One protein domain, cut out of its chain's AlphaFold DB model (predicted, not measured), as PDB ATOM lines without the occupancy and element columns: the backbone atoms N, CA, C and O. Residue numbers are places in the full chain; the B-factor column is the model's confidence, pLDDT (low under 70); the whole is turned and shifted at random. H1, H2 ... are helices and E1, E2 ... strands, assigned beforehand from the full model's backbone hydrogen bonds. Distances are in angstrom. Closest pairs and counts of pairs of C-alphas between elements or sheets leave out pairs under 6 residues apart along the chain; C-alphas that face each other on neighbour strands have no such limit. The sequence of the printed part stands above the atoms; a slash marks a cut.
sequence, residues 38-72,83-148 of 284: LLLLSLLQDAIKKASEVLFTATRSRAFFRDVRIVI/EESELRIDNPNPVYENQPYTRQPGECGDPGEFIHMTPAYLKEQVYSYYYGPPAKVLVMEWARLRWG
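This is residues 38 to 72 and 83 to 148 of the 284 residues of the protein "CLCA domain-containing protein" of Penaeus vannamei (UniProt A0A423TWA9). A small sheet of three short strands, E1, E3 and E2, has the helix H4 over one face, and on the side of H4 away from the sheet the long helix H1 crosses its first residues. The short helices H2 and H3 follow the sheet at one end of the domain, H2 packing on residues 40 to 44 of H1 and H3 turning off at the corner beyond it, while residues 59 to 72 fold back from the end of H1 with no named element. The printed part has 101 residues, with four named helices and three named strands in the order H1, E1, E2, E3, H2, H3, H4; the sheet is mixed, and the class is mostly helix. The whole is compact, with a radius of gyration of the C-alphas of 13.1 A, and rounded, with spans of 31 by 29 by 28 A.

In the sheet, E3, residues 114 to 117, is the inner strand, and E1, residues 87 to 89, and E2, residues 101 to 103, are the edge strands. E1 and E3 are parallel at 31 degrees; N 88 and O 115, 2.8 A apart, are within hydrogen-bond range, as are N 117 and O 88 at 2.9 A. E2 and E3 form a hairpin and are antiparallel at 155 degrees, with N 116 and O 101 at 2.8 A and N 103 and O 114 at 2.9 A. H4, residues 134 to 147, is on the sheet at a height over the sheet of 8.9 A; H4 and the sheet E1 E3 E2 are two layers, a sheet with a helix on one face. It lies over E3 and E2 and runs along the strands, at 11 degrees to E3 on the local plane; its closest C-alphas to E2 are those of Glu 141 and Thr 102, 5.6 A apart. H1, residues 38 to 58, is not on the sheet. With its residues 47 to 55 alone it touches residues 134 to 139 of H4; the closest C-alphas are those of Ala 51 and Ala 135, 4.2 A apart. H1 and H4 run the same way at a steep tilt of 63 degrees. H2, residues 119 to 123, touches H1, the closest C-alphas being those of Leu 122 and Leu 43 at 6.6 A. H3, residues 125 to 131, and H2 touch only at the corner by their link, with the C-alphas of Tyr 121 and Tyr 127 closest at 5.4 A. H3 is close to H4 but not clearly touching it, with the C-alphas of Ser 128 and Pro 134 closest at 6.7 A, and it is apart from H1. In H1, H2, H3 and H4 every O i to N i+4 pair is within hydrogen-bond range.

E3 is the longest strand, 10.1 A from C-alpha 114 at (-16.723, -21.963, 20.402) to C-alpha 117; E1 measures 6.7 A and E2 6.5 A. H1 is the longest helix, 29.9 A from C-alpha 38 at (-28.360, -39.077, 31.383) to C-alpha 58. H2 measures 6.2 A and H3 10.1 A. H4 measures 19.3 A and ends with C-alpha 147 at (-6.007, -24.254, 14.708).

The two C-alphas farthest apart are those of Leu 38 and Glu 107, at 37.7 A. Residues 73 to 82 are not printed, and C-alphas 72 and 83 are 13.1 A apart across this cut, which lies in the link from H1 to E1. The link from E1 to E2 is long, with 11 residues, and that from E2 to E3 is short, with 10; those from E3 to H2, H2 to H3 and H3 to H4 are tight. The mean pLDDT of the printed part is 94.2, and no printed residue is under 70.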
ATOM      1  N   LEU A  38     -29.396 -38.053  31.204       89.56
ATOM      2  CA  LEU A  38     -28.360 -39.077  31.383       89.56
ATOM      3  C   LEU A  38     -27.959 -39.726  30.052       89.56
ATOM      4  O   LEU A  38     -26.775 -39.970  29.827       89.56
ATOM      5  N   LEU A  39     -28.922 -39.957  29.153       92.69
ATOM      6  CA  LEU A  39     -28.649 -40.458  27.806       92.69
ATOM      7  C   LEU A  39     -27.835 -39.454  26.980       92.69
ATOM      8  O   LEU A  39     -26.862 -39.836  26.336       92.69
ATOM      9  N   LEU A  40     -28.206 -38.169  27.004       93.12
ATOM     10  CA  LEU A  40     -27.443 -37.133  26.306       93.12
ATOM     11  C   LEU A  40     -25.999 -37.070  26.820       93.12
ATOM     12  O   LEU A  40     -25.066 -37.032  26.021       93.12
ATOM     13  N   LEU A  41     -25.815 -37.125  28.141       94.00
ATOM     14  CA  LEU A  41     -24.489 -37.124  28.747       94.00
ATOM     15  C   LEU A  41     -23.664 -38.343  28.314       94.00
ATOM     16  O   LEU A  41     -22.486 -38.190  27.998       94.00
ATOM     17  N   SER A  42     -24.263 -39.539  28.247       95.94
ATOM     18  CA  SER A  42     -23.537 -40.729  27.789       95.94
ATOM     19  C   SER A  42     -23.145 -40.634  26.316       95.94
ATOM     20  O   SER A  42     -22.030 -41.006  25.963       95.94
ATOM     21  N   LEU A  43     -24.038 -40.120  25.461       96.12
ATOM     22  CA  LEU A  43     -23.759 -39.916  24.036       96.12
ATOM     23  C   LEU A  43     -22.631 -38.902  23.831       96.12
ATOM     24  O   LEU A  43     -21.728 -39.148  23.037       96.12
ATOM     25  N   LEU A  44     -22.638 -37.801  24.588       96.44
ATOM     26  CA  LEU A  44     -21.575 -36.800  24.547       96.44
ATOM     27  C   LEU A  44     -20.231 -37.390  24.995       96.44
ATOM     28  O   LEU A  44     -19.223 -37.218  24.316       96.44
ATOM     29  N   GLN A  45     -20.209 -38.124  26.111       96.75
ATOM     30  CA  GLN A  45     -18.991 -38.778  26.597       96.75
ATOM     31  C   GLN A  45     -18.435 -39.794  25.589       96.75
ATOM     32  O   GLN A  45     -17.222 -39.861  25.396       96.75
ATOM     33  N   ASP A  46     -19.302 -40.578  24.948       97.38
ATOM     34  CA  ASP A  46     -18.911 -41.535  23.911       97.38
ATOM     35  C   ASP A  46     -18.363 -40.828  22.662       97.38
ATOM     36  O   ASP A  46     -17.291 -41.186  22.170       97.38
ATOM     37  N   ALA A  47     -19.038 -39.772  22.199       97.06
ATOM     38  CA  ALA A  47     -18.590 -38.964  21.070       97.06
ATOM     39  C   ALA A  47     -17.210 -38.343  21.325       97.06
ATOM     40  O   ALA A  47     -16.345 -38.422  20.458       97.06
ATOM     41  N   ILE A  48     -16.972 -37.797  22.523       97.81
ATOM     42  CA  ILE A  48     -15.692 -37.193  22.918       97.81
ATOM     43  C   ILE A  48     -14.573 -38.238  23.000       97.81
ATOM     44  O   ILE A  48     -13.474 -37.998  22.498       97.81
ATOM     45  N   LYS A  49     -14.834 -39.415  23.585       97.94
ATOM     46  CA  LYS A  49     -13.846 -40.508  23.642       97.94
ATOM     47  C   LYS A  49     -13.424 -40.946  22.242       97.94
ATOM     48  O   LYS A  49     -12.236 -40.967  21.937       97.94
ATOM     49  N   LYS A  50     -14.398 -41.205  21.369       97.81
ATOM     50  CA  LYS A  50     -14.143 -41.581  19.972       97.81
ATOM     51  C   LYS A  50     -13.475 -40.454  19.187       97.81
ATOM     52  O   LYS A  50     -12.595 -40.718  18.377       97.81
ATOM     53  N   ALA A  51     -13.848 -39.198  19.434       97.38
ATOM     54  CA  ALA A  51     -13.188 -38.046  18.827       97.38
ATOM     55  C   ALA A  51     -11.712 -37.973  19.235       97.38
ATOM     56  O   ALA A  51     -10.869 -37.685  18.396       97.38
ATOM     57  N   SER A  52     -11.382 -38.309  20.486       97.81
ATOM     58  CA  SER A  52      -9.994 -38.399  20.955       97.81
ATOM     59  C   SER A  52      -9.190 -39.444  20.168       97.81
ATOM     60  O   SER A  52      -8.086 -39.153  19.707       97.81
ATOM     61  N   GLU A  53      -9.763 -40.628  19.921       96.88
ATOM     62  CA  GLU A  53      -9.142 -41.683  19.099       96.88
ATOM     63  C   GLU A  53      -8.963 -41.258  17.631       96.88
ATOM     64  O   GLU A  53      -7.908 -41.489  17.028       96.88
ATOM     65  N   VAL A  54      -9.981 -40.605  17.056       95.81
ATOM     66  CA  VAL A  54      -9.931 -40.056  15.693       95.81
ATOM     67  C   VAL A  54      -8.850 -38.985  15.590       95.81
ATOM     68  O   VAL A  54      -8.042 -39.037  14.665       95.81
ATOM     69  N   LEU A  55      -8.799 -38.049  16.539       95.56
ATOM     70  CA  LEU A  55      -7.808 -36.976  16.593       95.56
ATOM     71  C   LEU A  55      -6.393 -37.552  16.684       95.56
ATOM     72  O   LEU A  55      -5.525 -37.163  15.902       95.56
ATOM     73  N   PHE A  56      -6.180 -38.534  17.560       94.88
ATOM     74  CA  PHE A  56      -4.892 -39.206  17.721       94.88
ATOM     75  C   PHE A  56      -4.446 -39.887  16.432       94.88
ATOM     76  O   PHE A  56      -3.322 -39.687  15.976       94.88
ATOM     77  N   THR A  57      -5.342 -40.636  15.793       93.44
ATOM     78  CA  THR A  57      -5.043 -41.331  14.535       93.44
ATOM     79  C   THR A  57      -4.758 -40.339  13.408       93.44
ATOM     80  O   THR A  57      -3.718 -40.421  12.749       93.44
ATOM     81  N   ALA A  58      -5.641 -39.358  13.212       91.94
ATOM     82  CA  ALA A  58      -5.541 -38.392  12.124       91.94
ATOM     83  C   ALA A  58      -4.303 -37.500  12.248       91.94
ATOM     84  O   ALA A  58      -3.721 -37.107  11.237       91.94
ATOM     85  N   THR A  59      -3.867 -37.221  13.478       91.94
ATOM     86  CA  THR A  59      -2.654 -36.447  13.754       91.94
ATOM     87  C   THR A  59      -1.381 -37.284  13.795       91.94
ATOM     88  O   THR A  59      -0.339 -36.752  14.146       91.94
ATOM     89  N   ARG A  60      -1.403 -38.563  13.390       91.25
ATOM     90  CA  ARG A  60      -0.226 -39.456  13.431       91.25
ATOM     91  C   ARG A  60       0.344 -39.607  14.846       91.25
ATOM     92  O   ARG A  60       1.556 -39.540  15.038       91.25
ATOM     93  N   SER A  61      -0.551 -39.820  15.807       92.88
ATOM     94  CA  SER A  61      -0.261 -40.048  17.225       92.88
ATOM     95  C   SER A  61       0.246 -38.827  17.996       92.88
ATOM     96  O   SER A  61       1.018 -38.988  18.937       92.88
ATOM     97  N   ARG A  62      -0.202 -37.623  17.615       91.56
ATOM     98  CA  ARG A  62       0.346 -36.361  18.138       91.56
ATOM     99  C   ARG A  62      -0.566 -35.597  19.095       91.56
ATOM    100  O   ARG A  62      -0.113 -35.023  20.078       91.56
ATOM    101  N   ALA A  63      -1.875 -35.612  18.845       93.56
ATOM    102  CA  ALA A  63      -2.850 -34.892  19.663       93.56
ATOM    103  C   ALA A  63      -4.015 -35.793  20.078       93.56
ATOM    104  O   ALA A  63      -4.480 -36.616  19.297       93.56
ATOM    105  N   PHE A  64      -4.510 -35.620  21.301       96.12
ATOM    106  CA  PHE A  64      -5.694 -36.304  21.818       96.12
ATOM    107  C   PHE A  64      -6.326 -35.473  22.943       96.12
ATOM    108  O   PHE A  64      -5.660 -34.645  23.569       96.12
ATOM    109  N   PHE A  65      -7.605 -35.705  23.233       96.31
ATOM    110  CA  PHE A  65      -8.255 -35.126  24.406       96.31
ATOM    111  C   PHE A  65      -7.846 -35.919  25.647       96.31
ATOM    112  O   PHE A  65      -8.248 -37.075  25.802       96.31
ATOM    113  N   ARG A  66      -7.029 -35.307  26.512       94.94
ATOM    114  CA  ARG A  66      -6.560 -35.934  27.756       94.94
ATOM    115  C   ARG A  66      -7.588 -35.826  28.877       94.94
ATOM    116  O   ARG A  66      -7.979 -36.837  29.445       94.94
ATOM    117  N   ASP A  67      -8.020 -34.603  29.165       95.38
ATOM    118  CA  ASP A  67      -8.950 -34.280  30.242       95.38
ATOM    119  C   ASP A  67     -10.114 -33.468  29.672       95.38
ATOM    120  O   ASP A  67      -9.898 -32.538  28.896       95.38
ATOM    121  N   VAL A  68     -11.341 -33.807  30.069       95.88
ATOM    122  CA  VAL A  68     -12.554 -33.095  29.650       95.88
ATOM    123  C   VAL A  68     -13.410 -32.814  30.870       95.88
ATOM    124  O   VAL A  68     -13.749 -33.721  31.633       95.88
ATOM    125  N   ARG A  69     -13.772 -31.544  31.049       95.12
ATOM    126  CA  ARG A  69     -14.682 -31.098  32.100       95.12
ATOM    127  C   ARG A  69     -16.031 -30.784  31.475       95.12
ATOM    128  O   ARG A  69     -16.113 -29.956  30.581       95.12
ATOM    129  N   ILE A  70     -17.078 -31.436  31.967       92.50
ATOM    130  CA  ILE A  70     -18.452 -31.152  31.556       92.50
ATOM    131  C   ILE A  70     -19.092 -30.311  32.653       92.50
ATOM    132  O   ILE A  70     -19.231 -30.771  33.788       92.50
ATOM    133  N   VAL A  71     -19.458 -29.078  32.313       89.38
ATOM    134  CA  VAL A  71     -20.188 -28.178  33.205       89.38
ATOM    135  C   VAL A  71     -21.680 -28.400  32.979       89.38
ATOM    136  O   VAL A  71     -22.163 -28.333  31.853       89.38
ATOM    137  N   ILE A  72     -22.408 -28.713  34.050       85.00
ATOM    138  CA  ILE A  72     -23.864 -28.871  34.023       85.00
ATOM    139  C   ILE A  72     -24.450 -27.735  34.861       85.00
ATOM    140  O   ILE A  72     -24.060 -27.598  36.029       85.00
ATOM    141  N   GLU A  83     -19.901 -18.895  28.936       81.31
ATOM    142  CA  GLU A  83     -19.205 -18.270  27.812       81.31
ATOM    143  C   GLU A  83     -17.777 -18.803  27.625       81.31
ATOM    144  O   GLU A  83     -17.230 -18.667  26.531       81.31
ATOM    145  N   GLU A  84     -17.199 -19.468  28.631       86.81
ATOM    146  CA  GLU A  84     -15.841 -20.022  28.565       86.81
ATOM    147  C   GLU A  84     -15.789 -21.428  27.946       86.81
ATOM    148  O   GLU A  84     -14.712 -21.909  27.604       86.81
ATOM    149  N   SER A  85     -16.936 -22.091  27.764       92.69
ATOM    150  CA  SER A  85     -16.993 -23.448  27.211       92.69
ATOM    151  C   SER A  85     -16.637 -23.491  25.717       92.69
ATOM    152  O   SER A  85     -17.313 -22.865  24.891       92.69
ATOM    153  N   GLU A  86     -15.653 -24.323  25.356       96.19
ATOM    154  CA  GLU A  86     -15.225 -24.560  23.969       96.19
ATOM    155  C   GLU A  86     -16.251 -25.339  23.141       96.19
ATOM    156  O   GLU A  86     -16.332 -25.159  21.928       96.19
ATOM    157  N   LEU A  87     -17.025 -26.222  23.779       96.25
ATOM    158  CA  LEU A  87     -18.089 -27.009  23.158       96.25
ATOM    159  C   LEU A  87     -19.398 -26.775  23.904       96.25
ATOM    160  O   LEU A  87     -19.516 -27.085  25.088       96.25
ATOM    161  N   ARG A  88     -20.403 -26.290  23.179       95.00
ATOM    162  CA  ARG A  88     -21.726 -25.962  23.705       95.00
ATOM    163  C   ARG A  88     -22.760 -26.893  23.092       95.00
ATOM    164  O   ARG A  88     -22.871 -26.988  21.869       95.00
ATOM    165  N   ILE A  89     -23.497 -27.589  23.958       93.50
ATOM    166  CA  ILE A  89     -24.643 -28.409  23.566       93.50
ATOM    167  C   ILE A  89     -25.910 -27.616  23.868       93.50
ATOM    168  O   ILE A  89     -26.282 -27.491  25.032       93.50
ATOM    169  N   ASP A  90     -26.552 -27.080  22.833       91.25
ATOM    170  CA  ASP A  90     -27.680 -26.153  22.982       91.25
ATOM    171  C   ASP A  90     -28.774 -26.415  21.929       91.25
ATOM    172  O   ASP A  90     -28.708 -27.347  21.119       91.25
ATOM    173  N   ASN A  91     -29.840 -25.627  21.994       91.44
ATOM    174  CA  ASN A  91     -30.949 -25.624  21.063       91.44
ATOM    175  C   ASN A  91     -30.485 -25.323  19.629       91.44
ATOM    176  O   ASN A  91     -29.455 -24.681  19.425       91.44
ATOM    177  N   PRO A  92     -31.263 -25.745  18.619       94.88
ATOM    178  CA  PRO A  92     -30.948 -25.457  17.228       94.88
ATOM    179  C   PRO A  92     -30.739 -23.963  16.977       94.88
ATOM    180  O   PRO A  92     -31.521 -23.122  17.429       94.88
ATOM    181  N   ASN A  93     -29.696 -23.637  16.218       93.75
ATOM    182  CA  ASN A  93     -29.459 -22.264  15.794       93.75
ATOM    183  C   ASN A  93     -30.517 -21.868  14.739       93.75
ATOM    184  O   ASN A  93     -30.820 -22.683  13.875       93.75
ATOM    185  N   PRO A  94     -31.062 -20.638  14.729       93.06
ATOM    186  CA  PRO A  94     -32.077 -20.249  13.741       93.06
ATOM    187  C   PRO A  94     -31.625 -20.314  12.274       93.06
ATOM    188  O   PRO A  94     -32.467 -20.371  11.385       93.06
ATOM    189  N   VAL A  95     -30.314 -20.254  12.022       92.12
ATOM    190  CA  VAL A  95     -29.710 -20.285  10.682       92.12
ATOM    191  C   VAL A  95     -29.156 -21.669  10.359       92.12
ATOM    192  O   VAL A  95     -29.376 -22.174   9.267       92.12
ATOM    193  N   TYR A  96     -28.431 -22.277  11.301       90.44
ATOM    194  CA  TYR A  96     -27.753 -23.564  11.082       90.44
ATOM    195  C   TYR A  96     -28.571 -24.778  11.544       90.44
ATOM    196  O   TYR A  96     -28.159 -25.915  11.348       90.44
ATOM    197  N   GLU A  97     -29.717 -24.559  12.185       95.19
ATOM    198  CA  GLU A  97     -30.564 -25.591  12.778       95.19
ATOM    199  C   GLU A  97     -29.757 -26.581  13.639       95.19
ATOM    200  O   GLU A  97     -29.167 -26.197  14.654       95.19
ATOM    201  N   ASN A  98     -29.741 -27.857  13.244       96.19
ATOM    202  CA  ASN A  98     -29.036 -28.947  13.914       96.19
ATOM    203  C   ASN A  98     -27.653 -29.238  13.320       96.19
ATOM    204  O   ASN A  98     -27.009 -30.199  13.738       96.19
ATOM    205  N   GLN A  99     -27.193 -28.439  12.359       94.69
ATOM    206  CA  GLN A  99     -25.850 -28.552  11.814       94.69
ATOM    207  C   GLN A  99     -24.818 -28.131  12.873       94.69
ATOM    208  O   GLN A  99     -24.898 -27.019  13.405       94.69
ATOM    209  N   PRO A 100     -23.827 -28.983  13.179       96.44
ATOM    210  CA  PRO A 100     -22.679 -28.584  13.982       96.44
ATOM    211  C   PRO A 100     -21.882 -27.469  13.307       96.44
ATOM    212  O   PRO A 100     -21.685 -27.497  12.092       96.44
ATOM    213  N   TYR A 101     -21.400 -26.507  14.088       96.50
ATOM    214  CA  TYR A 101     -20.537 -25.449  13.569       96.50
ATOM    215  C   TYR A 101     -19.581 -24.919  14.631       96.50
ATOM    216  O   TYR A 101     -19.849 -24.984  15.830       96.50
ATOM    217  N   THR A 102     -18.493 -24.316  14.169       97.25
ATOM    218  CA  THR A 102     -17.593 -23.500  14.978       97.25
ATOM    219  C   THR A 102     -17.813 -22.039  14.636       97.25
ATOM    220  O   THR A 102     -17.815 -21.660  13.462       97.25
ATOM    221  N   ARG A 103     -17.974 -21.190  15.650       96.12
ATOM    222  CA  ARG A 103     -17.937 -19.743  15.453       96.12
ATOM    223  C   ARG A 103     -16.482 -19.307  15.288       96.12
ATOM    224  O   ARG A 103     -15.741 -19.237  16.260       96.12
ATOM    225  N   GLN A 104     -16.083 -19.032  14.052       93.62
ATOM    226  CA  GLN A 104     -14.700 -18.743  13.664       93.62
ATOM    227  C   GLN A 104     -14.641 -17.420  12.877       93.62
ATOM    228  O   GLN A 104     -14.691 -17.442  11.646       93.62
ATOM    229  N   PRO A 105     -14.615 -16.256  13.552       93.62
ATOM    230  CA  PRO A 105     -14.543 -14.956  12.878       93.62
ATOM    231  C   PRO A 105     -13.124 -14.563  12.431       93.62
ATOM    232  O   PRO A 105     -13.000 -13.634  11.640       93.62
ATOM    233  N   GLY A 106     -12.084 -15.218  12.967       92.38
ATOM    234  CA  GLY A 106     -10.675 -14.930  12.675       92.38
ATOM    235  C   GLY A 106     -10.203 -15.446  11.314       92.38
ATOM    236  O   GLY A 106     -10.947 -16.104  10.584       92.38
ATOM    237  N   GLU A 107      -8.947 -15.159  10.980       92.69
ATOM    238  CA  GLU A 107      -8.306 -15.581   9.734       92.69
ATOM    239  C   GLU A 107      -7.702 -16.991   9.857       92.69
ATOM    240  O   GLU A 107      -7.897 -17.703  10.845       92.69
ATOM    241  N   CYS A 108      -7.008 -17.453   8.817       93.56
ATOM    242  CA  CYS A 108      -6.354 -18.755   8.873       93.56
ATOM    243  C   CYS A 108      -5.289 -18.810   9.975       93.56
ATOM    244  O   CYS A 108      -4.424 -17.941  10.058       93.56
ATOM    245  N   GLY A 109      -5.340 -19.859  10.796       94.06
ATOM    246  CA  GLY A 109      -4.460 -20.027  11.954       94.06
ATOM    247  C   GLY A 109      -4.981 -19.385  13.242       94.06
ATOM    248  O   GLY A 109      -4.481 -19.727  14.315       94.06
ATOM    249  N   ASP A 110      -5.994 -18.515  13.167       95.88
ATOM    250  CA  ASP A 110      -6.598 -17.905  14.351       95.88
ATOM    251  C   ASP A 110      -7.595 -18.863  15.017       95.88
ATOM    252  O   ASP A 110      -8.431 -19.464  14.335       95.88
ATOM    253  N   PRO A 111      -7.572 -18.996  16.354       96.69
ATOM    254  CA  PRO A 111      -8.545 -19.820  17.047       96.69
ATOM    255  C   PRO A 111      -9.970 -19.270  16.880       96.69
ATOM    256  O   PRO A 111     -10.204 -18.061  16.837       96.69
ATOM    257  N   GLY A 112     -10.939 -20.181  16.818       96.62
ATOM    258  CA  GLY A 112     -12.357 -19.853  16.910       96.62
ATOM    259  C   GLY A 112     -12.787 -19.502  18.338       96.62
ATOM    260  O   GLY A 112     -12.021 -19.613  19.292       96.62
ATOM    261  N   GLU A 113     -14.051 -19.115  18.487       96.38
ATOM    262  CA  GLU A 113     -14.647 -18.759  19.778       96.38
ATOM    263  C   GLU A 113     -15.231 -19.983  20.507       96.38
ATOM    264  O   GLU A 113     -14.920 -20.218  21.668       96.38
ATOM    265  N   PHE A 114     -16.097 -20.758  19.842       97.19
ATOM    266  CA  PHE A 114     -16.723 -21.963  20.402       97.19
ATOM    267  C   PHE A 114     -17.294 -22.869  19.306       97.19
ATOM    268  O   PHE A 114     -17.601 -22.424  18.198       97.19
ATOM    269  N   ILE A 115     -17.499 -24.135  19.654       98.00
ATOM    270  CA  ILE A 115     -18.220 -25.143  18.879       98.00
ATOM    271  C   ILE A 115     -19.651 -25.227  19.405       98.00
ATOM    272  O   ILE A 115     -19.880 -25.262  20.613       98.00
ATOM    273  N   HIS A 116     -20.613 -25.312  18.499       96.94
ATOM    274  CA  HIS A 116     -22.017 -25.538  18.800       96.94
ATOM    275  C   HIS A 116     -22.483 -26.862  18.195       96.94
ATOM    276  O   HIS A 116     -22.316 -27.111  17.000       96.94
ATOM    277  N   MET A 117     -23.116 -27.696  19.016       97.00
ATOM    278  CA  MET A 117     -23.814 -28.910  18.593       97.00
ATOM    279  C   MET A 117     -25.172 -28.983  19.279       97.00
ATOM    280  O   MET A 117     -25.370 -28.404  20.343       97.00
ATOM    281  N   THR A 118     -26.105 -29.740  18.705       96.25
ATOM    282  CA  THR A 118     -27.432 -29.910  19.303       96.25
ATOM    283  C   THR A 118     -27.617 -31.303  19.902       96.25
ATOM    284  O   THR A 118     -27.007 -32.278  19.445       96.25
ATOM    285  N   PRO A 119     -28.512 -31.459  20.896       95.44
ATOM    286  CA  PRO A 119     -28.932 -32.777  21.356       95.44
ATOM    287  C   PRO A 119     -29.484 -33.661  20.233       95.44
ATOM    288  O   PRO A 119     -29.282 -34.872  20.273       95.44
ATOM    289  N   ALA A 120     -30.176 -33.080  19.247       95.69
ATOM    290  CA  ALA A 120     -30.750 -33.824  18.129       95.69
ATOM    291  C   ALA A 120     -29.652 -34.386  17.215       95.69
ATOM    292  O   ALA A 120     -29.689 -35.571  16.892       95.69
ATOM    293  N   TYR A 121     -28.610 -33.600  16.910       96.56
ATOM    294  CA  TYR A 121     -27.441 -34.068  16.157       96.56
ATOM    295  C   TYR A 121     -26.782 -35.301  16.796       96.56
ATOM    296  O   TYR A 121     -26.444 -36.265  16.109       96.56
ATOM    297  N   LEU A 122     -26.635 -35.293  18.126       95.56
ATOM    298  CA  LEU A 122     -26.022 -36.398  18.871       95.56
ATOM    299  C   LEU A 122     -26.919 -37.642  18.977       95.56
ATOM    300  O   LEU A 122     -26.405 -38.745  19.162       95.56
ATOM    301  N   LYS A 123     -28.246 -37.477  18.918       94.31
ATOM    302  CA  LYS A 123     -29.227 -38.554  19.142       94.31
ATOM    303  C   LYS A 123     -29.734 -39.188  17.852       94.31
ATOM    304  O   LYS A 123     -30.007 -40.386  17.833       94.31
ATOM    305  N   GLU A 124     -29.916 -38.396  16.801       94.12
ATOM    306  CA  GLU A 124     -30.660 -38.805  15.615       94.12
ATOM    307  C   GLU A 124     -29.723 -39.123  14.451       94.12
ATOM    308  O   GLU A 124     -28.941 -38.298  13.976       94.12
ATOM    309  N   GLN A 125     -29.846 -40.348  13.939       89.50
ATOM    310  CA  GLN A 125     -28.971 -40.857  12.885       89.50
ATOM    311  C   GLN A 125     -29.112 -40.093  11.561       89.50
ATOM    312  O   GLN A 125     -28.159 -40.057  10.785       89.50
ATOM    313  N   VAL A 126     -30.259 -39.445  11.325       90.94
ATOM    314  CA  VAL A 126     -30.495 -38.623  10.131       90.94
ATOM    315  C   VAL A 126     -29.457 -37.506  10.006       90.94
ATOM    316  O   VAL A 126     -28.899 -37.314   8.933       90.94
ATOM    317  N   TYR A 127     -29.089 -36.831  11.098       92.00
ATOM    318  CA  TYR A 127     -28.092 -35.765  11.020       92.00
ATOM    319  C   TYR A 127     -26.674 -36.303  10.843       92.00
ATOM    320  O   TYR A 127     -25.866 -35.706  10.137       92.00
ATOM    321  N   SER A 128     -26.374 -37.461  11.436       88.38
ATOM    322  CA  SER A 128     -25.092 -38.140  11.212       88.38
ATOM    323  C   SER A 128     -24.918 -38.597   9.762       88.38
ATOM    324  O   SER A 128     -23.792 -38.703   9.285       88.38
ATOM    325  N   TYR A 129     -26.020 -38.879   9.068       85.75
ATOM    326  CA  TYR A 129     -26.011 -39.245   7.659       85.75
ATOM    327  C   TYR A 129     -25.645 -38.053   6.761       85.75
ATOM    328  O   TYR A 129     -24.765 -38.198   5.915       85.75
ATOM    329  N   TYR A 130     -26.220 -36.871   7.009       84.25
ATOM    330  CA  TYR A 130     -25.935 -35.665   6.220       84.25
ATOM    331  C   TYR A 130     -24.614 -34.975   6.585       84.25
ATOM    332  O   TYR A 130     -23.856 -34.587   5.702       84.25
ATOM    333  N   TYR A 131     -24.313 -34.819   7.877       87.56
ATOM    334  CA  TYR A 131     -23.147 -34.046   8.334       87.56
ATOM    335  C   TYR A 131     -21.938 -34.916   8.696       87.56
ATOM    336  O   TYR A 131     -20.816 -34.425   8.804       87.56
ATOM    337  N   GLY A 132     -22.151 -36.217   8.875       89.56
ATOM    338  CA  GLY A 132     -21.133 -37.173   9.290       89.56
ATOM    339  C   GLY A 132     -21.217 -37.555  10.774       89.56
ATOM    340  O   GLY A 132     -21.938 -36.927  11.554       89.56
ATOM    341  N   PRO A 133     -20.476 -38.601  11.193       92.81
ATOM    342  CA  PRO A 133     -20.559 -39.140  12.549       92.81
ATOM    343  C   PRO A 133     -20.072 -38.144  13.620       92.81
ATOM    344  O   PRO A 133     -19.023 -37.524  13.407       92.81
ATOM    345  N   PRO A 134     -20.708 -38.082  14.810       95.19
ATOM    346  CA  PRO A 134     -20.397 -37.098  15.853       95.19
ATOM    347  C   PRO A 134     -18.922 -37.005  16.230       95.19
ATOM    348  O   PRO A 134     -18.382 -35.913  16.345       95.19
ATOM    349  N   ALA A 135     -18.241 -38.144  16.360       96.06
ATOM    350  CA  ALA A 135     -16.826 -38.176  16.714       96.06
ATOM    351  C   ALA A 135     -15.933 -37.481  15.672       96.06
ATOM    352  O   ALA A 135     -15.019 -36.746  16.029       96.06
ATOM    353  N   LYS A 136     -16.195 -37.698  14.377       95.25
ATOM    354  CA  LYS A 136     -15.382 -37.122  13.298       95.25
ATOM    355  C   LYS A 136     -15.717 -35.653  13.069       95.25
ATOM    356  O   LYS A 136     -14.808 -34.855  12.861       95.25
ATOM    357  N   VAL A 137     -16.997 -35.292  13.161       95.50
ATOM    358  CA  VAL A 137     -17.430 -33.892  13.079       95.50
ATOM    359  C   VAL A 137     -16.902 -33.094  14.265       95.50
ATOM    360  O   VAL A 137     -16.402 -31.998  14.064       95.50
ATOM    361  N   LEU A 138     -16.881 -33.655  15.478       97.12
ATOM    362  CA  LEU A 138     -16.260 -32.991  16.625       97.12
ATOM    363  C   LEU A 138     -14.770 -32.719  16.400       97.12
ATOM    364  O   LEU A 138     -14.299 -31.646  16.751       97.12
ATOM    365  N   VAL A 139     -14.029 -33.645  15.786       97.19
ATOM    366  CA  VAL A 139     -12.623 -33.404  15.422       97.19
ATOM    367  C   VAL A 139     -12.490 -32.316  14.352       97.19
ATOM    368  O   VAL A 139     -11.582 -31.493  14.440       97.19
ATOM    369  N   MET A 140     -13.395 -32.285  13.371       95.12
ATOM    370  CA  MET A 140     -13.449 -31.243  12.341       95.12
ATOM    371  C   MET A 140     -13.692 -29.856  12.963       95.12
ATOM    372  O   MET A 140     -12.926 -28.927  12.718       95.12
ATOM    373  N   GLU A 141     -14.703 -29.729  13.826       97.06
ATOM    374  CA  GLU A 141     -14.998 -28.484  14.544       97.06
ATOM    375  C   GLU A 141     -13.880 -28.103  15.524       97.06
ATOM    376  O   GLU A 141     -13.489 -26.942  15.597       97.06
ATOM    377  N   TRP A 142     -13.280 -29.075  16.216       97.44
ATOM    378  CA  TRP A 142     -12.121 -28.829  17.073       97.44
ATOM    379  C   TRP A 142     -10.936 -28.269  16.294       97.44
ATOM    380  O   TRP A 142     -10.260 -27.371  16.783       97.44
ATOM    381  N   ALA A 143     -10.686 -28.755  15.078       96.06
ATOM    382  CA  ALA A 143      -9.626 -28.214  14.241       96.06
ATOM    383  C   ALA A 143      -9.906 -26.758  13.837       96.06
ATOM    384  O   ALA A 143      -9.000 -25.927  13.934       96.06
ATOM    385  N   ARG A 144     -11.150 -26.423  13.456       96.19
ATOM    386  CA  ARG A 144     -11.557 -25.027  13.200       96.19
ATOM    387  C   ARG A 144     -11.366 -24.156  14.440       96.19
ATOM    388  O   ARG A 144     -10.799 -23.075  14.347       96.19
ATOM    389  N   LEU A 145     -11.789 -24.653  15.604       97.81
ATOM    390  CA  LEU A 145     -11.684 -23.943  16.875       97.81
ATOM    391  C   LEU A 145     -10.225 -23.722  17.290       97.81
ATOM    392  O   LEU A 145      -9.852 -22.619  17.662       97.81
ATOM    393  N   ARG A 146      -9.403 -24.771  17.281       97.00
ATOM    394  CA  ARG A 146      -8.072 -24.753  17.896       97.00
ATOM    395  C   ARG A 146      -6.993 -24.212  16.967       97.00
ATOM    396  O   ARG A 146      -6.073 -23.562  17.447       97.00
ATOM    397  N   TRP A 147      -7.077 -24.522  15.675       95.81
ATOM    398  CA  TRP A 147      -6.007 -24.254  14.708       95.81
ATOM    399  C   TRP A 147      -6.421 -23.300  13.592       95.81
ATOM    400  O   TRP A 147      -5.622 -23.059  12.692       95.81
ATOM    401  N   GLY A 148      -7.658 -22.795  13.604       95.19
ATOM    402  CA  GLY A 148      -8.105 -21.816  12.617       95.19
ATOM    403  C   GLY A 148      -8.079 -22.332  11.185       95.19
ATOM    404  O   GLY A 148      -7.770 -21.581  10.263       95.19
TER     405      GLY A 148